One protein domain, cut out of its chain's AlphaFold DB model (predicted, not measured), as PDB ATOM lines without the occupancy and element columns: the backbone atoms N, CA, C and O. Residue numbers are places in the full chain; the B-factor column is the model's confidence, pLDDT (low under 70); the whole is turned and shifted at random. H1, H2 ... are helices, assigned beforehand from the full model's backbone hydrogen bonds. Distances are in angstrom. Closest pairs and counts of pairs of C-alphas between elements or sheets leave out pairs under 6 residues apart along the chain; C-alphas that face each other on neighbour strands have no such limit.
ATOM      1  N   LEU A 294     -12.239 -29.276 -31.250       62.66
ATOM      2  CA  LEU A 294     -10.780 -29.311 -31.156       62.66
ATOM      3  C   LEU A 294     -10.142 -27.928 -31.364       62.66
ATOM      4  O   LEU A 294      -8.998 -27.831 -31.803       62.66
ATOM      5  N   ASP A 295     -10.847 -26.831 -31.095       64.12
ATOM      6  CA  ASP A 295     -10.336 -25.487 -31.369       64.12
ATOM      7  C   ASP A 295      -9.137 -25.095 -30.487       64.12
ATOM      8  O   ASP A 295      -8.340 -24.237 -30.875       64.12
ATOM      9  N   GLY A 296      -8.911 -25.787 -29.368       63.66
ATOM     10  CA  GLY A 296      -7.713 -25.631 -28.539       63.66
ATOM     11  C   GLY A 296      -6.501 -26.461 -28.985       63.66
ATOM     12  O   GLY A 296      -5.368 -26.002 -28.844       63.66
ATOM     13  N   LEU A 297      -6.705 -27.641 -29.584       74.56
ATOM     14  CA  LEU A 297      -5.644 -28.642 -29.771       74.56
ATOM     15  C   LEU A 297      -4.555 -28.215 -30.767       74.56
ATOM     16  O   LEU A 297      -4.852 -27.646 -31.817       74.56
ATOM     17  N   SER A 298      -3.293 -28.534 -30.475       78.38
ATOM     18  CA  SER A 298      -2.158 -28.304 -31.383       78.38
ATOM     19  C   SER A 298      -1.828 -29.530 -32.241       78.38
ATOM     20  O   SER A 298      -1.151 -29.417 -33.262       78.38
ATOM     21  N   SER A 299      -2.311 -30.716 -31.854       85.62
ATOM     22  CA  SER A 299      -2.051 -31.968 -32.565       85.62
ATOM     23  C   SER A 299      -3.133 -33.013 -32.302       85.62
ATOM     24  O   SER A 299      -3.243 -33.545 -31.197       85.62
ATOM     25  N   VAL A 300      -3.885 -33.376 -33.346       87.25
ATOM     26  CA  VAL A 300      -4.944 -34.396 -33.268       87.25
ATOM     27  C   VAL A 300      -4.394 -35.787 -32.939       87.25
ATOM     28  O   VAL A 300      -5.021 -36.532 -32.190       87.25
ATOM     29  N   THR A 301      -3.187 -36.127 -33.409       88.19
ATOM     30  CA  THR A 301      -2.586 -37.451 -33.158       88.19
ATOM     31  C   THR A 301      -2.106 -37.642 -31.719       88.19
ATOM     32  O   THR A 301      -1.886 -38.770 -31.278       88.19
ATOM     33  N   ARG A 302      -1.954 -36.545 -30.964       82.62
ATOM     34  CA  ARG A 302      -1.612 -36.564 -29.534       82.62
ATOM     35  C   ARG A 302      -2.837 -36.631 -28.624       82.62
ATOM     36  O   ARG A 302      -2.667 -36.821 -27.419       82.62
ATOM     37  N   HIS A 303      -4.040 -36.495 -29.178       83.88
ATOM     38  CA  HIS A 303      -5.275 -36.615 -28.418       83.88
ATOM     39  C   HIS A 303      -5.416 -38.027 -27.834       83.88
ATOM     40  O   HIS A 303      -5.146 -39.016 -28.517       83.88
ATOM     41  N   PHE A 304      -5.872 -38.161 -26.587       78.44
ATOM     42  CA  PHE A 304      -5.987 -39.481 -25.950       78.44
ATOM     43  C   PHE A 304      -7.001 -40.389 -26.668       78.44
ATOM     44  O   PHE A 304      -6.779 -41.596 -26.759       78.44
ATOM     45  N   LYS A 305      -8.054 -39.808 -27.267       80.50
ATOM     46  CA  LYS A 305      -9.022 -40.531 -28.114       80.50
ATOM     47  C   LYS A 305      -8.462 -40.978 -29.469       80.50
ATOM     48  O   LYS A 305      -9.061 -41.845 -30.092       80.50
ATOM     49  N   TRP A 306      -7.314 -40.461 -29.925       86.06
ATOM     50  CA  TRP A 306      -6.732 -40.836 -31.223       86.06
ATOM     51  C   TRP A 306      -6.503 -42.339 -31.345       86.06
ATOM     52  O   TRP A 306      -6.901 -42.954 -32.328       86.06
ATOM     53  N   ARG A 307      -5.928 -42.951 -30.307       82.69
ATOM     54  CA  ARG A 307      -5.691 -44.401 -30.277       82.69
ATOM     55  C   ARG A 307      -6.964 -45.213 -30.060       82.69
ATOM     56  O   ARG A 307      -6.985 -46.375 -30.424       82.69
ATOM     57  N   LEU A 308      -8.011 -44.595 -29.515       78.12
ATOM     58  CA  LEU A 308      -9.309 -45.241 -29.314       78.12
ATOM     59  C   LEU A 308     -10.090 -45.371 -30.630       78.12
ATOM     60  O   LEU A 308     -10.885 -46.293 -30.772       78.12
ATOM     61  N   LEU A 309      -9.833 -44.498 -31.615       82.00
ATOM     62  CA  LEU A 309     -10.406 -44.643 -32.960       82.00
ATOM     63  C   LEU A 309      -9.917 -45.923 -33.649       82.00
ATOM     64  O   LEU A 309     -10.670 -46.569 -34.376       82.00
ATOM     65  N   ASN A 310      -8.641 -46.262 -33.456       84.94
ATOM     66  CA  ASN A 310      -8.018 -47.456 -34.009       84.94
ATOM     67  C   ASN A 310      -6.683 -47.739 -33.302       84.94
ATOM     68  O   ASN A 310      -5.737 -46.957 -33.435       84.94
ATOM     69  N   ASP A 311      -6.570 -48.882 -32.623       82.44
ATOM     70  CA  ASP A 311      -5.345 -49.256 -31.900       82.44
ATOM     71  C   ASP A 311      -4.103 -49.260 -32.797       82.44
ATOM     72  O   ASP A 311      -3.005 -48.912 -32.357       82.44
ATOM     73  N   SER A 312      -4.267 -49.619 -34.074       88.06
ATOM     74  CA  SER A 312      -3.171 -49.684 -35.043       88.06
ATOM     75  C   SER A 312      -2.587 -48.314 -35.382       88.06
ATOM     76  O   SER A 312      -1.498 -48.234 -35.943       88.06
ATOM     77  N   PHE A 313      -3.231 -47.211 -34.981       90.69
ATOM     78  CA  PHE A 313      -2.642 -45.874 -35.106       90.69
ATOM     79  C   PHE A 313      -1.363 -45.711 -34.273       90.69
ATOM     80  O   PHE A 313      -0.573 -44.812 -34.549       90.69
ATOM     81  N   GLN A 314      -1.102 -46.591 -33.297       86.00
ATOM     82  CA  GLN A 314       0.182 -46.619 -32.587       86.00
ATOM     83  C   GLN A 314       1.383 -46.953 -33.488       86.00
ATOM     84  O   GLN A 314       2.517 -46.668 -33.112       86.00
ATOM     85  N   ASP A 315       1.142 -47.572 -34.649       88.69
ATOM     86  CA  ASP A 315       2.178 -47.972 -35.599       88.69
ATOM     87  C   ASP A 315       2.495 -46.916 -36.661       88.69
ATOM     88  O   ASP A 315       3.397 -47.131 -37.484       88.69
ATOM     89  N   LEU A 316       1.804 -45.774 -36.634       91.12
ATOM     90  CA  LEU A 316       2.146 -44.626 -37.466       91.12
ATOM     91  C   LEU A 316       3.560 -44.138 -37.142       91.12
ATOM     92  O   LEU A 316       3.996 -44.108 -35.991       91.12
ATOM     93  N   GLY A 317       4.303 -43.785 -38.187       89.81
ATOM     94  CA  GLY A 317       5.586 -43.126 -38.035       89.81
ATOM     95  C   GLY A 317       5.411 -41.621 -37.870       89.81
ATOM     96  O   GLY A 317       4.334 -41.062 -38.080       89.81
ATOM     97  N   LYS A 318       6.521 -40.941 -37.566       89.19
ATOM     98  CA  LYS A 318       6.556 -39.472 -37.468       89.19
ATOM     99  C   LYS A 318       6.066 -38.782 -38.742       89.19
ATOM    100  O   LYS A 318       5.499 -37.703 -38.668       89.19
ATOM    101  N   GLU A 319       6.307 -39.394 -39.898       89.44
ATOM    102  CA  GLU A 319       5.875 -38.855 -41.183       89.44
ATOM    103  C   GLU A 319       4.349 -38.841 -41.314       89.44
ATOM    104  O   GLU A 319       3.775 -37.797 -41.608       89.44
ATOM    105  N   GLU A 320       3.672 -39.957 -41.031       91.75
ATOM    106  CA  GLU A 320       2.209 -40.011 -41.112       91.75
ATOM    107  C   GLU A 320       1.564 -39.125 -40.043       91.75
ATOM    108  O   GLU A 320       0.610 -38.407 -40.337       91.75
ATOM    109  N   GLU A 321       2.116 -39.105 -38.824       91.94
ATOM    110  CA  GLU A 321       1.664 -38.184 -37.776       91.94
ATOM    111  C   GLU A 321       1.787 -36.721 -38.217       91.94
ATOM    112  O   GLU A 321       0.883 -35.918 -37.980       91.94
ATOM    113  N   ARG A 322       2.885 -36.362 -38.889       90.94
ATOM    114  CA  ARG A 322       3.095 -35.021 -39.435       90.94
ATOM    115  C   ARG A 322       2.077 -34.691 -40.523       90.94
ATOM    116  O   ARG A 322       1.502 -33.607 -40.483       90.94
ATOM    117  N   ILE A 323       1.815 -35.606 -41.457       91.75
ATOM    118  CA  ILE A 323       0.804 -35.403 -42.505       91.75
ATOM    119  C   ILE A 323      -0.566 -35.147 -41.861       91.75
ATOM    120  O   ILE A 323      -1.200 -34.131 -42.145       91.75
ATOM    121  N   VAL A 324      -0.997 -36.008 -40.935       92.81
ATOM    122  CA  VAL A 324      -2.288 -35.867 -40.244       92.81
ATOM    123  C   VAL A 324      -2.382 -34.537 -39.486       92.81
ATOM    124  O   VAL A 324      -3.373 -33.819 -39.628       92.81
ATOM    125  N   ASN A 325      -1.350 -34.169 -38.721       92.44
ATOM    126  CA  ASN A 325      -1.346 -32.919 -37.953       92.44
ATOM    127  C   ASN A 325      -1.337 -31.672 -38.848       92.44
ATOM    128  O   ASN A 325      -2.000 -30.691 -38.516       92.44
ATOM    129  N   TYR A 326      -0.663 -31.715 -40.001       92.12
ATOM    130  CA  TYR A 326      -0.736 -30.639 -40.989       92.12
ATOM    131  C   TYR A 326      -2.173 -30.437 -41.492       92.12
ATOM    132  O   TYR A 326      -2.687 -29.316 -41.478       92.12
ATOM    133  N   TYR A 327      -2.841 -31.515 -41.923       91.00
ATOM    134  CA  TYR A 327      -4.227 -31.431 -42.402       91.00
ATOM    135  C   TYR A 327      -5.167 -30.932 -41.308       91.00
ATOM    136  O   TYR A 327      -6.033 -30.106 -41.573       91.00
ATOM    137  N   TYR A 328      -4.952 -31.367 -40.069       91.25
ATOM    138  CA  TYR A 328      -5.698 -30.881 -38.916       91.25
ATOM    139  C   TYR A 328      -5.536 -29.370 -38.687       91.25
ATOM    140  O   TYR A 328      -6.538 -28.654 -38.649       91.25
ATOM    141  N   LEU A 329      -4.305 -28.854 -38.607       91.38
ATOM    142  CA  LEU A 329      -4.058 -27.427 -38.353       91.38
ATOM    143  C   LEU A 329      -4.568 -26.534 -39.490       91.38
ATOM    144  O   LEU A 329      -5.191 -25.500 -39.249       91.38
ATOM    145  N   THR A 330      -4.350 -26.946 -40.738       90.19
ATOM    146  CA  THR A 330      -4.841 -26.201 -41.906       90.19
ATOM    147  C   THR A 330      -6.367 -26.162 -41.948       90.19
ATOM    148  O   THR A 330      -6.955 -25.091 -42.107       90.19
ATOM    149  N   ARG A 331      -7.026 -27.300 -41.701       85.94
ATOM    150  CA  ARG A 331      -8.488 -27.398 -41.629       85.94
ATOM    151  C   ARG A 331      -9.079 -26.568 -40.492       85.94
ATOM    152  O   ARG A 331     -10.107 -25.917 -40.680       85.94
ATOM    153  N   LYS A 332      -8.417 -26.559 -39.334       86.62
ATOM    154  CA  LYS A 332      -8.771 -25.741 -38.170       86.62
ATOM    155  C   LYS A 332      -8.772 -24.249 -38.512       86.62
ATOM    156  O   LYS A 332      -9.771 -23.572 -38.273       86.62
ATOM    157  N   ILE A 333      -7.706 -23.752 -39.148       86.19
ATOM    158  CA  ILE A 333      -7.620 -22.355 -39.612       86.19
ATOM    159  C   ILE A 333      -8.720 -22.057 -40.636       86.19
ATOM    160  O   ILE A 333      -9.415 -21.051 -40.510       86.19
ATOM    161  N   GLU A 334      -8.909 -22.928 -41.629       83.44
ATOM    162  CA  GLU A 334      -9.944 -22.758 -42.653       83.44
ATOM    163  C   GLU A 334     -11.353 -22.672 -42.063       83.44
ATOM    164  O   GLU A 334     -12.141 -21.813 -42.466       83.44
ATOM    165  N   ARG A 335     -11.663 -23.524 -41.081       82.12
ATOM    166  CA  ARG A 335     -12.943 -23.515 -40.368       82.12
ATOM    167  C   ARG A 335     -13.130 -22.220 -39.582       82.12
ATOM    168  O   ARG A 335     -14.125 -21.530 -39.790       82.12
ATOM    169  N   LEU A 336     -12.175 -21.887 -38.713       79.25
ATOM    170  CA  LEU A 336     -12.271 -20.742 -37.805       79.25
ATOM    171  C   LEU A 336     -12.287 -19.400 -38.545       79.25
ATOM    172  O   LEU A 336     -13.048 -18.504 -38.192       79.25
ATOM    173  N   ALA A 337     -11.477 -19.265 -39.597       77.19
ATOM    174  CA  ALA A 337     -11.393 -18.050 -40.406       77.19
ATOM    175  C   ALA A 337     -12.367 -18.042 -41.600       77.19
ATOM    176  O   ALA A 337     -12.349 -17.101 -42.396       77.19
ATOM    177  N   ASN A 338     -13.214 -19.071 -41.744       75.94
ATOM    178  CA  ASN A 338     -14.147 -19.241 -42.863       75.94
ATOM    179  C   ASN A 338     -13.462 -19.112 -44.245       75.94
ATOM    180  O   ASN A 338     -13.971 -18.473 -45.174       75.94
ATOM    181  N   LEU A 339     -12.276 -19.711 -44.375       76.25
ATOM    182  CA  LEU A 339     -11.484 -19.740 -45.600       76.25
ATOM    183  C   LEU A 339     -11.749 -21.048 -46.342       76.25
ATOM    184  O   LEU A 339     -11.471 -22.129 -45.838       76.25
ATOM    185  N   LYS A 340     -12.282 -20.970 -47.561       75.06
ATOM    186  CA  LYS A 340     -12.529 -22.165 -48.378       75.06
ATOM    187  C   LYS A 340     -11.344 -22.440 -49.296       75.06
ATOM    188  O   LYS A 340     -11.064 -21.607 -50.155       75.06
ATOM    189  N   ASN A 341     -10.748 -23.630 -49.175       71.62
ATOM    190  CA  ASN A 341      -9.644 -24.106 -50.019       71.62
ATOM    191  C   ASN A 341      -8.470 -23.111 -50.058       71.62
ATOM    192  O   ASN A 341      -7.953 -22.790 -51.129       71.62
ATOM    193  N   PHE A 342      -8.122 -22.559 -48.896       78.75
ATOM    194  CA  PHE A 342      -6.990 -21.649 -48.764       78.75
ATOM    195  C   PHE A 342      -5.680 -22.406 -48.949       78.75
ATOM    196  O   PHE A 342      -4.804 -21.941 -49.677       78.75
ATOM    197  N   PHE A 343      -5.584 -23.591 -48.347       83.25
ATOM    198  CA  PHE A 343      -4.415 -24.448 -48.467       83.25
ATOM    199  C   PHE A 343      -4.545 -25.367 -49.682       83.25
ATOM    200  O   PHE A 343      -5.586 -25.982 -49.925       83.25
ATOM    201  N   LYS A 344      -3.470 -25.488 -50.467       78.94
ATOM    202  CA  LYS A 344      -3.468 -26.375 -51.646       78.94
ATOM    203  C   LYS A 344      -3.146 -27.826 -51.294       78.94
ATOM    204  O   LYS A 344      -3.622 -28.739 -51.971       78.94
ATOM    205  N   HIS A 345      -2.376 -28.046 -50.229       80.44
ATOM    206  CA  HIS A 345      -1.927 -29.336 -49.681       80.44
ATOM    207  C   HIS A 345      -1.106 -30.258 -50.615       80.44
ATOM    208  O   HIS A 345      -0.454 -31.170 -50.117       80.44
ATOM    209  N   ASP A 346      -1.097 -30.054 -51.939       78.56
ATOM    210  CA  ASP A 346      -0.490 -30.982 -52.920       78.56
ATOM    211  C   ASP A 346       1.016 -31.204 -52.721       78.56
ATOM    212  O   ASP A 346       1.561 -32.239 -53.108       78.56
ATOM    213  N   TYR A 347       1.690 -30.234 -52.106       79.62
ATOM    214  CA  TYR A 347       3.126 -30.278 -51.871       79.62
ATOM    215  C   TYR A 347       3.504 -31.049 -50.596       79.62
ATOM    216  O   TYR A 347       4.638 -31.500 -50.492       79.62
ATOM    217  N   ILE A 348       2.588 -31.258 -49.641       78.12
ATOM    218  CA  ILE A 348       2.924 -31.838 -48.326       78.12
ATOM    219  C   ILE A 348       3.386 -33.279 -48.399       78.12
ATOM    220  O   ILE A 348       4.350 -33.640 -47.733       78.12
ATOM    221  N   LEU A 349       2.760 -34.078 -49.256       76.94
ATOM    222  CA  LEU A 349       3.171 -35.465 -49.477       76.94
ATOM    223  C   LEU A 349       4.563 -35.563 -50.130       76.94
ATOM    224  O   LEU A 349       5.170 -36.626 -50.144       76.94
ATOM    225  N   GLN A 350       5.073 -34.456 -50.679       72.75
ATOM    226  CA  GLN A 350       6.393 -34.368 -51.310       72.75
ATOM    227  C   GLN A 350       7.458 -33.816 -50.349       72.75
ATOM    228  O   GLN A 350       8.653 -33.928 -50.631       72.75
ATOM    229  N   LEU A 351       7.046 -33.245 -49.209       69.38
ATOM    230  CA  LEU A 351       7.929 -32.709 -48.176       69.38
ATOM    231  C   LEU A 351       8.477 -33.831 -47.286       69.38
ATOM    232  O   LEU A 351       8.191 -33.912 -46.091       69.38
ATOM    233  N   GLN A 352       9.285 -34.707 -47.877       62.47
ATOM    234  CA  GLN A 352      10.024 -35.693 -47.103       62.47
ATOM    235  C   GLN A 352      11.241 -35.034 -46.429       62.47
ATOM    236  O   GLN A 352      12.059 -34.424 -47.124       62.47
ATOM    237  N   PRO A 353      11.426 -35.194 -45.102       53.16
ATOM    238  CA  PRO A 353      12.541 -34.590 -44.363       53.16
ATOM    239  C   PRO A 353      13.926 -35.109 -44.785       53.16
ATOM    240  O   PRO A 353      14.941 -34.596 -44.330       53.16
ATOM    241  N   THR A 354      13.991 -36.129 -45.643       53.53
ATOM    242  CA  THR A 354      15.225 -36.711 -46.189       53.53
ATOM    243  C   THR A 354      15.660 -36.095 -47.519       53.53
ATOM    244  O   THR A 354      16.766 -36.373 -47.983       53.53
ATOM    245  N   ASN A 355      14.830 -35.265 -48.155       55.78
ATOM    246  CA  ASN A 355      15.150 -34.692 -49.456       55.78
ATOM    247  C   ASN A 355      15.853 -33.336 -49.293       55.78
ATOM    248  O   ASN A 355      15.196 -32.310 -49.143       55.78
ATOM    249  N   GLU A 356      17.192 -33.327 -49.358       54.41
ATOM    250  CA  GLU A 356      18.036 -32.125 -49.194       54.41
ATOM    251  C   GLU A 356      17.581 -30.912 -50.021       54.41
ATOM    252  O   GLU A 356      17.779 -29.769 -49.601       54.41
ATOM    253  N   PHE A 357      16.944 -31.139 -51.174       54.69
ATOM    254  CA  PHE A 357      16.395 -30.078 -52.015       54.69
ATOM    255  C   PHE A 357      15.254 -29.314 -51.327       54.69
ATOM    256  O   PHE A 357      15.246 -28.082 -51.331       54.69
ATOM    257  N   TYR A 358      14.332 -30.040 -50.690       55.56
ATOM    258  CA  TYR A 358      13.215 -29.474 -49.931       55.56
ATOM    259  C   TYR A 358      13.580 -29.147 -48.487       55.56
ATOM    260  O   TYR A 358      12.766 -28.559 -47.807       55.56
ATOM    261  N   ILE A 359      14.780 -29.473 -48.003       59.47
ATOM    262  CA  ILE A 359      15.260 -28.974 -46.701       59.47
ATOM    263  C   ILE A 359      15.686 -27.501 -46.815       59.47
ATOM    264  O   ILE A 359      15.661 -26.767 -45.836       59.47
ATOM    265  N   ARG A 360      16.087 -27.051 -48.014       65.81
ATOM    266  CA  ARG A 360      16.647 -25.703 -48.224       65.81
ATOM    267  C   ARG A 360      15.737 -24.740 -48.972       65.81
ATOM    268  O   ARG A 360      15.960 -23.541 -48.888       65.81
ATOM    269  N   ASN A 361      14.763 -25.243 -49.729       78.69
ATOM    270  CA  ASN A 361      13.881 -24.410 -50.539       78.69
ATOM    271  C   ASN A 361      12.414 -24.783 -50.284       78.69
ATOM    272  O   ASN A 361      11.954 -25.799 -50.815       78.69
ATOM    273  N   PRO A 362      11.670 -23.974 -49.509       83.12
ATOM    274  CA  PRO A 362      10.251 -24.215 -49.322       83.12
ATOM    275  C   PRO A 362       9.476 -24.064 -50.637       83.12
ATOM    276  O   PRO A 362       9.817 -23.191 -51.445       83.12
ATOM    277  N   PRO A 363       8.433 -24.887 -50.872       87.31
ATOM    278  CA  PRO A 363       7.554 -24.735 -52.024       87.31
ATOM    279  C   PRO A 363       6.976 -23.321 -52.101       87.31
ATOM    280  O   PRO A 363       6.601 -22.733 -51.087       87.31
ATOM    281  N   GLU A 364       6.851 -22.789 -53.314       87.94
ATOM    282  CA  GLU A 364       6.309 -21.444 -53.542       87.94
ATOM    283  C   GLU A 364       4.860 -21.306 -53.051       87.94
ATOM    284  O   GLU A 364       4.419 -20.221 -52.676       87.94
ATOM    285  N   GLU A 365       4.107 -22.405 -53.037       88.88
ATOM    286  CA  GLU A 365       2.789 -22.494 -52.420       88.88
ATOM    287  C   GLU A 365       2.851 -22.246 -50.909       88.88
ATOM    288  O   GLU A 365       2.113 -21.393 -50.419       88.88
ATOM    289  N   LEU A 366       3.757 -22.922 -50.194       89.25
ATOM    290  CA  LEU A 366       3.916 -22.767 -48.746       89.25
ATOM    291  C   LEU A 366       4.340 -21.341 -48.386       89.25
ATOM    292  O   LEU A 366       3.759 -20.745 -47.485       89.25
ATOM    293  N   LYS A 367       5.297 -20.764 -49.123       90.19
ATOM    294  CA  LYS A 367       5.730 -19.370 -48.917       90.19
ATOM    295  C   LYS A 367       4.559 -18.394 -49.011       90.19
ATOM    296  O   LYS A 367       4.380 -17.542 -48.147       90.19
ATOM    297  N   LYS A 368       3.714 -18.547 -50.036       88.75
ATOM    298  CA  LYS A 368       2.514 -17.712 -50.215       88.75
ATOM    299  C   LYS A 368       1.500 -17.917 -49.097       88.75
ATOM    300  O   LYS A 368       0.936 -16.938 -48.619       88.75
ATOM    301  N   GLU A 369       1.265 -19.159 -48.684       88.94
ATOM    302  CA  GLU A 369       0.366 -19.472 -47.570       88.94
ATOM    303  C   GLU A 369       0.867 -18.815 -46.270       88.94
ATOM    304  O   GLU A 369       0.094 -18.121 -45.612       88.94
ATOM    305  N   VAL A 370       2.167 -18.909 -45.959       90.19
ATOM    306  CA  VAL A 370       2.800 -18.222 -44.817       90.19
ATOM    307  C   VAL A 370       2.626 -16.704 -44.905       90.19
ATOM    308  O   VAL A 370       2.130 -16.093 -43.959       90.19
ATOM    309  N   GLN A 371       2.958 -16.086 -46.043       88.19
ATOM    310  CA  GLN A 371       2.807 -14.639 -46.249       88.19
ATOM    311  C   GLN A 371       1.369 -14.160 -46.015       88.19
ATOM    312  O   GLN A 371       1.134 -13.111 -45.412       88.19
ATOM    313  N   GLU A 372       0.386 -14.910 -46.510       84.88
ATOM    314  CA  GLU A 372      -1.028 -14.578 -46.350       84.88
ATOM    315  C   GLU A 372      -1.513 -14.785 -44.905       84.88
ATOM    316  O   GLU A 372      -2.292 -13.970 -44.404       84.88
ATOM    317  N   LEU A 373      -1.004 -15.798 -44.196       86.44
ATOM    318  CA  LEU A 373      -1.286 -16.002 -42.772       86.44
ATOM    319  C   LEU A 373      -0.653 -14.924 -41.884       86.44
ATOM    320  O   LEU A 373      -1.305 -14.473 -40.946       86.44
ATOM    321  N   VAL A 374       0.563 -14.453 -42.190       86.12
ATOM    322  CA  VAL A 374       1.193 -13.325 -41.475       86.12
ATOM    323  C   VAL A 374       0.331 -12.067 -41.615       86.12
ATOM    324  O   VAL A 374       0.030 -11.406 -40.620       86.12
ATOM    325  N   LYS A 375      -0.158 -11.773 -42.828       83.00
ATOM    326  CA  LYS A 375      -1.086 -10.651 -43.060       83.00
ATOM    327  C   LYS A 375      -2.387 -10.817 -42.276       83.00
ATOM    328  O   LYS A 375      -2.871  -9.847 -41.693       83.00
ATOM    329  N   LEU A 376      -2.962 -12.021 -42.266       80.56
ATOM    330  CA  LEU A 376      -4.176 -12.313 -41.503       80.56
ATOM    331  C   LEU A 376      -3.949 -12.100 -40.002       80.56
ATOM    332  O   LEU A 376      -4.761 -11.449 -39.344       80.56
ATOM    333  N   PHE A 377      -2.829 -12.591 -39.475       83.62
ATOM    334  CA  PHE A 377      -2.442 -12.420 -38.082       83.62
ATOM    335  C   PHE A 377      -2.300 -10.941 -37.697       83.62
ATOM    336  O   PHE A 377      -2.874 -10.517 -36.691       83.62
ATOM    337  N   ASP A 378      -1.598 -10.143 -38.507       78.38
ATOM    338  CA  ASP A 378      -1.409  -8.706 -38.269       78.38
ATOM    339  C   ASP A 378      -2.749  -7.951 -38.231       78.38
ATOM    340  O   ASP A 378      -2.978  -7.103 -37.361       78.38
ATOM    341  N   VAL A 379      -3.660  -8.302 -39.146       74.69
ATOM    342  CA  VAL A 379      -5.013  -7.735 -39.231       74.69
ATOM    343  C   VAL A 379      -5.851  -8.089 -37.998       74.69
ATOM    344  O   VAL A 379      -6.558  -7.230 -37.466       74.69
ATOM    345  N   MET A 380      -5.773  -9.329 -37.510       71.31
ATOM    346  CA  MET A 380      -6.498  -9.746 -36.304       71.31
ATOM    347  C   MET A 380      -5.965  -9.080 -35.034       71.31
ATOM    348  O   MET A 380      -6.750  -8.778 -34.135       71.31
ATOM    349  N   ASN A 381      -4.658  -8.810 -34.980       70.25
ATOM    350  CA  ASN A 381      -3.964  -8.315 -33.791       70.25
ATOM    351  C   ASN A 381      -3.720  -6.795 -33.788       70.25
ATOM    352  O   ASN A 381      -2.930  -6.300 -32.979       70.25
ATOM    353  N   GLY A 382      -4.447  -6.052 -34.631       59.16
ATOM    354  CA  GLY A 382      -4.652  -4.611 -34.475       59.16
ATOM    355  C   GLY A 382      -3.516  -3.710 -34.958       59.16
ATOM    356  O   GLY A 382      -3.437  -2.572 -34.498       59.16
ATOM    357  N   ILE A 383      -2.663  -4.158 -35.886       50.53
ATOM    358  CA  ILE A 383      -1.765  -3.229 -36.590       50.53
ATOM    359  C   ILE A 383      -2.640  -2.369 -37.529       50.53
ATOM    360  O   ILE A 383      -3.291  -2.926 -38.419       50.53
ATOM    361  N   PRO A 384      -2.747  -1.038 -37.323       38.62
ATOM    362  CA  PRO A 384      -3.702  -0.207 -38.052       38.62
ATOM    363  C   PRO A 384      -3.444  -0.206 -39.564       38.62
ATOM    364  O   PRO A 384      -2.306  -0.111 -40.015       38.62
ATOM    365  N   GLU A 385      -4.523  -0.184 -40.355       39.62
ATOM    366  CA  GLU A 385      -4.524  -0.056 -41.824       39.62
ATOM    367  C   GLU A 385      -3.735   1.153 -42.380       39.62
ATOM    368  O   GLU A 385      -3.587   1.275 -43.599       39.62
ATOM    369  N   GLU A 386      -3.257   2.081 -41.546       35.75
ATOM    370  CA  GLU A 386      -2.646   3.332 -42.008       35.75
ATOM    371  C   GLU A 386      -1.262   3.150 -42.641       35.75
ATOM    372  O   GLU A 386      -1.003   3.808 -43.650       35.75
ATOM    373  N   GLU A 387      -0.442   2.194 -42.195       36.94
ATOM    374  CA  GLU A 387       0.799   1.829 -42.911       36.94
ATOM    375  C   GLU A 387       0.528   1.013 -44.179       36.94
ATOM    376  O   GLU A 387       1.303   1.033 -45.135       36.94
ATOM    377  N   ASN A 388      -0.643   0.380 -44.254       38.75
ATOM    378  CA  ASN A 388      -1.053  -0.392 -45.412       38.75
ATOM    379  C   ASN A 388      -1.883   0.401 -46.422       38.75
ATOM    380  O   ASN A 388      -2.201  -0.168 -47.451       38.75
ATOM    381  N   ARG A 389      -2.221   1.691 -46.266       36.00
ATOM    382  CA  ARG A 389      -3.055   2.395 -47.280       36.00
ATOM    383  C   ARG A 389      -2.436   2.439 -48.683       36.00
ATOM    384  O   ARG A 389      -3.174   2.481 -49.672       36.00
ATOM    385  N   THR A 390      -1.113   2.367 -48.785       36.12
ATOM    386  CA  THR A 390      -0.391   2.267 -50.062       36.12
ATOM    387  C   THR A 390      -0.465   0.854 -50.655       36.12
ATOM    388  O   THR A 390      -0.610   0.710 -51.869       36.12
ATOM    389  N   ASN A 391      -0.503  -0.183 -49.811       36.72
ATOM    390  CA  ASN A 391      -0.624  -1.589 -50.212       36.72
ATOM    391  C   ASN A 391      -2.079  -2.089 -50.288       36.72
ATOM    392  O   ASN A 391      -2.380  -2.963 -51.086       36.72
ATOM    393  N   ALA A 392      -3.028  -1.501 -49.563       31.47
ATOM    394  CA  ALA A 392      -4.430  -1.901 -49.449       31.47
ATOM    395  C   ALA A 392      -5.219  -1.623 -50.731       31.47
ATOM    396  O   ALA A 392      -6.184  -2.326 -51.029       31.47
ATOM    397  N   LYS A 393      -4.783  -0.650 -51.544       33.31
ATOM    398  CA  LYS A 393      -5.287  -0.482 -52.917       33.31
ATOM    399  C   LYS A 393      -4.852  -1.623 -53.849       33.31
ATOM    400  O   LYS A 393      -5.560  -1.888 -54.818       33.31
ATOM    401  N   ASN A 394      -3.760  -2.323 -53.527       34.12
ATOM    402  CA  ASN A 394      -3.287  -3.509 -54.247       34.12
ATOM    403  C   ASN A 394      -3.810  -4.819 -53.614       34.12
ATOM    404  O   ASN A 394      -4.202  -5.726 -54.340       34.12
ATOM    405  N   VAL A 395      -3.941  -4.894 -52.283       35.28
ATOM    406  CA  VAL A 395      -4.481  -6.057 -51.548       35.28
ATOM    407  C   VAL A 395      -5.992  -6.211 -51.761       35.28
ATOM    408  O   VAL A 395      -6.449  -7.324 -51.997       35.28
ATOM    409  N   LYS A 396      -6.772  -5.117 -51.832       35.59
ATOM    410  CA  LYS A 396      -8.200  -5.181 -52.227       35.59
ATOM    411  C   LYS A 396      -8.422  -5.649 -53.670       35.59
ATOM    412  O   LYS A 396      -9.538  -6.033 -54.003       35.59
ATOM    413  N   LYS A 397      -7.397  -5.599 -54.528       37.66
ATOM    414  CA  LYS A 397      -7.467  -6.111 -55.905       37.66
ATOM    415  C   LYS A 397      -7.004  -7.563 -56.041       37.66
ATOM    416  O   LYS A 397      -7.446  -8.208 -56.983       37.66
ATOM    417  N   ASN A 398      -6.184  -8.070 -55.115       34.28
ATOM    418  CA  ASN A 398      -5.577  -9.401 -55.229       34.28
ATOM    419  C   ASN A 398      -6.090 -10.439 -54.214       34.28
ATOM    420  O   ASN A 398      -6.029 -11.625 -54.517       34.28
ATOM    421  N   ASN A 399      -6.653 -10.034 -53.067       37.38
ATOM    422  CA  ASN A 399      -7.071 -10.963 -52.008       37.38
ATOM    423  C   ASN A 399      -8.593 -10.907 -51.795       37.38
ATOM    424  O   ASN A 399      -9.103 -10.147 -50.971       37.38
ATOM    425  N   SER A 400      -9.334 -11.719 -52.556       39.41
ATOM    426  CA  SER A 400     -10.808 -11.745 -52.580       39.41
ATOM    427  C   SER A 400     -11.476 -12.282 -51.304       39.41
ATOM    428  O   SER A 400     -12.699 -12.230 -51.199       39.41
ATOM    429  N   TRP A 401     -10.708 -12.810 -50.348       41.31
ATOM    430  CA  TRP A 401     -11.218 -13.496 -49.155       41.31
ATOM    431  C   TRP A 401     -11.214 -12.624 -47.885       41.31
ATOM    432  O   TRP A 401     -12.100 -12.777 -47.047       41.31
ATOM    433  N   ILE A 426     -13.284 -15.642 -31.284       68.88
ATOM    434  CA  ILE A 426     -12.994 -16.145 -32.632       68.88
ATOM    435  C   ILE A 426     -11.630 -15.633 -33.117       68.88
ATOM    436  O   ILE A 426     -10.786 -16.428 -33.522       68.88
ATOM    437  N   LYS A 427     -11.344 -14.327 -32.999       72.88
ATOM    438  CA  LYS A 427     -10.024 -13.764 -33.359       72.88
ATOM    439  C   LYS A 427      -8.868 -14.368 -32.564       72.88
ATOM    440  O   LYS A 427      -7.793 -14.587 -33.126       72.88
ATOM    441  N   THR A 428      -9.081 -14.626 -31.276       73.94
ATOM    442  CA  THR A 428      -8.072 -15.241 -30.404       73.94
ATOM    443  C   THR A 428      -7.797 -16.680 -30.839       73.94
ATOM    444  O   THR A 428      -6.637 -17.043 -31.008       73.94
ATOM    445  N   ASN A 429      -8.840 -17.464 -31.124       77.19
ATOM    446  CA  ASN A 429      -8.717 -18.854 -31.569       77.19
ATOM    447  C   ASN A 429      -8.086 -18.969 -32.962       77.19
ATOM    448  O   ASN A 429      -7.236 -19.834 -33.180       77.19
ATOM    449  N   ILE A 430      -8.428 -18.073 -33.897       82.00
ATOM    450  CA  ILE A 430      -7.755 -18.022 -35.203       82.00
ATOM    451  C   ILE A 430      -6.279 -17.656 -35.006       82.00
ATOM    452  O   ILE A 430      -5.413 -18.337 -35.547       82.00
ATOM    453  N   SER A 431      -5.965 -16.626 -34.209       84.75
ATOM    454  CA  SER A 431      -4.571 -16.223 -33.952       84.75
ATOM    455  C   SER A 431      -3.761 -17.356 -33.319       84.75
ATOM    456  O   SER A 431      -2.657 -17.636 -33.772       84.75
ATOM    457  N   ALA A 432      -4.330 -18.049 -32.330       85.56
ATOM    458  CA  ALA A 432      -3.728 -19.230 -31.722       85.56
ATOM    459  C   ALA A 432      -3.476 -20.335 -32.754       85.56
ATOM    460  O   ALA A 432      -2.370 -20.861 -32.819       85.56
ATOM    461  N   SER A 433      -4.454 -20.629 -33.614       88.62
ATOM    462  CA  SER A 433      -4.329 -21.662 -34.652       88.62
ATOM    463  C   SER A 433      -3.263 -21.324 -35.696       88.62
ATOM    464  O   SER A 433      -2.515 -22.203 -36.115       88.62
ATOM    465  N   ILE A 434      -3.150 -20.051 -36.092       91.12
ATOM    466  CA  ILE A 434      -2.088 -19.585 -36.995       91.12
ATOM    467  C   ILE A 434      -0.716 -19.767 -36.346       91.12
ATOM    468  O   ILE A 434       0.198 -20.275 -36.986       91.12
ATOM    469  N   VAL A 435      -0.568 -19.390 -35.076       92.31
ATOM    470  CA  VAL A 435       0.714 -19.516 -34.373       92.31
ATOM    471  C   VAL A 435       1.078 -20.985 -34.123       92.31
ATOM    472  O   VAL A 435       2.239 -21.349 -34.285       92.31
ATOM    473  N   GLN A 436       0.107 -21.852 -33.817       92.50
ATOM    474  CA  GLN A 436       0.315 -23.306 -33.766       92.50
ATOM    475  C   GLN A 436       0.787 -23.855 -35.122       92.50
ATOM    476  O   GLN A 436       1.694 -24.682 -35.173       92.50
ATOM    477  N   PHE A 437       0.200 -23.382 -36.226       93.75
ATOM    478  CA  PHE A 437       0.639 -23.744 -37.574       93.75
ATOM    479  C   PHE A 437       2.064 -23.263 -37.867       93.75
ATOM    480  O   PHE A 437       2.856 -24.034 -38.399       93.75
ATOM    481  N   PHE A 438       2.415 -22.033 -37.489       94.50
ATOM    482  CA  PHE A 438       3.776 -21.510 -37.629       94.50
ATOM    483  C   PHE A 438       4.793 -22.337 -36.844       94.50
ATOM    484  O   PHE A 438       5.753 -22.817 -37.442       94.50
ATOM    485  N   GLU A 439       4.533 -22.600 -35.557       94.06
ATOM    486  CA  GLU A 439       5.387 -23.470 -34.740       94.06
ATOM    487  C   GLU A 439       5.555 -24.849 -35.394       94.06
ATOM    488  O   GLU A 439       6.655 -25.402 -35.436       94.06
ATOM    489  N   PHE A 440       4.465 -25.425 -35.899       92.12
ATOM    490  CA  PHE A 440       4.492 -26.735 -36.531       92.12
ATOM    491  C   PHE A 440       5.332 -26.739 -37.814       92.12
ATOM    492  O   PHE A 440       6.169 -27.623 -37.986       92.12
ATOM    493  N   ILE A 441       5.147 -25.758 -38.702       90.56
ATOM    494  CA  ILE A 441       5.916 -25.674 -39.949       90.56
ATOM    495  C   ILE A 441       7.407 -25.471 -39.667       90.56
ATOM    496  O   ILE A 441       8.224 -26.138 -40.305       90.56
ATOM    497  N   GLU A 442       7.769 -24.616 -38.711       90.62
ATOM    498  CA  GLU A 442       9.174 -24.365 -38.377       90.62
ATOM    499  C   GLU A 442       9.859 -25.581 -37.751       90.62
ATOM    500  O   GLU A 442      10.983 -25.914 -38.125       90.62
ATOM    501  N   ASN A 443       9.166 -26.293 -36.860       89.44
ATOM    502  CA  ASN A 443       9.728 -27.464 -36.190       89.44
ATOM    503  C   ASN A 443       9.789 -28.711 -37.081       89.44
ATOM    504  O   ASN A 443      10.693 -29.535 -36.934       89.44
ATOM    505  N   GLU A 444       8.811 -28.898 -37.968       87.31
ATOM    506  CA  GLU A 444       8.674 -30.143 -38.726       87.31
ATOM    507  C   GLU A 444       9.216 -30.043 -40.157       87.31
ATOM    508  O   GLU A 444       9.610 -31.069 -40.722       87.31
ATOM    509  N   PHE A 445       9.262 -28.849 -40.755       84.56
ATOM    510  CA  PHE A 445       9.591 -28.690 -42.174       84.56
ATOM    511  C   PHE A 445      10.698 -27.667 -42.448       84.56
ATOM    512  O   PHE A 445      11.693 -28.035 -43.069       84.56
ATOM    513  N   PHE A 446      10.532 -26.411 -42.024       87.25
ATOM    514  CA  PHE A 446      11.386 -25.298 -42.455       87.25
ATOM    515  C   PHE A 446      11.666 -24.302 -41.332       87.25
ATOM    516  O   PHE A 446      10.878 -23.390 -41.094       87.25
ATOM    517  N   GLU A 447      12.820 -24.437 -40.689       87.62
ATOM    518  CA  GLU A 447      13.281 -23.485 -39.678       87.62
ATOM    519  C   GLU A 447      13.357 -22.055 -40.257       87.62
ATOM    520  O   GLU A 447      13.843 -21.862 -41.371       87.62
ATOM    521  N   ASN A 448      12.894 -21.056 -39.500       88.38
ATOM    522  CA  ASN A 448      12.914 -19.621 -39.834       88.38
ATOM    523  C   ASN A 448      12.096 -19.178 -41.063       88.38
ATOM    524  O   ASN A 448      12.146 -18.000 -41.428       88.38
ATOM    525  N   ILE A 449      11.305 -20.056 -41.691       90.06
ATOM    526  CA  ILE A 449      10.500 -19.685 -42.869       90.06
ATOM    527  C   ILE A 449       9.549 -18.519 -42.582       90.06
ATOM    528  O   ILE A 449       9.298 -17.694 -43.458       90.06
ATOM    529  N   ILE A 450       9.029 -18.410 -41.355       92.94
ATOM    530  CA  ILE A 450       8.111 -17.328 -41.002       92.94
ATOM    531  C   ILE A 450       8.858 -15.996 -40.990       92.94
ATOM    532  O   ILE A 450       8.341 -15.014 -41.521       92.94
ATOM    533  N   GLN A 451      10.083 -15.961 -40.460       91.62
ATOM    534  CA  GLN A 451      10.927 -14.767 -40.480       91.62
ATOM    535  C   GLN A 451      11.238 -14.339 -41.916       91.62
ATOM    536  O   GLN A 451      11.001 -13.180 -42.269       91.62
ATOM    537  N   GLU A 452      11.710 -15.278 -42.740       90.19
ATOM    538  CA  GLU A 452      12.108 -15.038 -44.133       90.19
ATOM    539  C   GLU A 452      10.948 -14.514 -44.987       90.19
ATOM    540  O   GLU A 452      11.112 -13.571 -45.763       90.19
ATOM    541  N   GLU A 453       9.757 -15.084 -44.805       91.19
ATOM    542  CA  GLU A 453       8.586 -14.775 -45.623       91.19
ATOM    543  C   GLU A 453       7.707 -13.658 -45.035       91.19
ATOM    544  O   GLU A 453       6.842 -13.123 -45.728       91.19
ATOM    545  N   SER A 454       7.921 -13.243 -43.782       87.75
ATOM    546  CA  SER A 454       7.110 -12.189 -43.147       87.75
ATOM    547  C   SER A 454       7.240 -10.818 -43.820       87.75
ATOM    548  O   SER A 454       6.332  -9.991 -43.713       87.75
ATOM    549  N   GLY A 455       8.378 -10.551 -44.472       84.50
ATOM    550  CA  GLY A 455       8.715  -9.233 -45.016       84.50
ATOM    551  C   GLY A 455       8.887  -8.138 -43.954       84.50
ATOM    552  O   GLY A 455       8.857  -6.958 -44.303       84.50
ATOM    553  N   LYS A 456       9.036  -8.511 -42.675       85.38
ATOM    554  CA  LYS A 456       9.205  -7.590 -41.541       85.38
ATOM    555  C   LYS A 456      10.669  -7.176 -41.380       85.38
ATOM    556  O   LYS A 456      11.584  -7.955 -41.633       85.38
TER     557      LYS A 456
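Overview. This is residues 294 to 401 and 426 to 456 of the 586 residues of an uncharacterized protein of Puccinia graminis f. sp. tritici (UniProt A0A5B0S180). Long H7 packs side by side with H3 and with H5, which stay apart, and short H8 packs on residues 367 to 374 of H5. The long link from H3 to H4 crosses the gap between H3 and H5 with residues 342 to 345; residues 307 to 312, of which 307 to 309 belong to H1 and 311 to 312 to H2, stick out at one end, and residues 384 to 398, of which 389 to 398 belong to H6, at the other. The printed part has 139 residues with eight named helices, H1 to H8 in order, and no named strand: all helix, compact, radius of gyration of the C-alphas 16.4 A, spans 54 by 36 by 22 A.

Arrangement. H1, residues 306 to 309, and H2, residues 311 to 315, only just touch, only at the corner, with 3 pairs of C-alphas within 8 A; the closest are Arg 307 and Phe 313, 5.9 A. H3, residues 318 to 336, touches the hub H7, residues 426 to 444, at a shallow tilt of 22 degrees, opposite ways; closest C-alphas Leu 336 and Ile 430, 5.9 A. H4, residues 356 to 360, and H6, residues 389 to 398, touch no helix. H5, residues 364 to 380, touches H7 at a shallow tilt of 33 degrees, only just short of steep; closest C-alphas Phe 377 and Ser 431, 6.0 A. H8, residues 449 to 454, touches H5 at a steep tilt of 57 degrees; closest C-alphas Gln 371 and Glu 453, 5.8 A. Every O i to N i+4 pair is within hydrogen-bond range in H3, H5, H7 and H8, against 3 of 6 in H6 and 0 of 1 in H2 and H4, whose O i to N i+3 pairs are 2 of 2 and 1 of 2.

Along the chain. H3 begins at C-alpha 318 (6.556, -39.472, -37.468) and measures 26.6 A, H5 24.5 A, H6 14.4 A and H7 26.5 A. H8 ends at C-alpha 454 (7.110, -12.189, -43.147).

Size, cuts and confidence. Residues 402 to 425 are not printed, a gap of 16.8 A between C-alphas. The link H3 to H4 is long. Confidence is under 70 at residues 294 to 296, 351 to 360, 382 to 401 and 426.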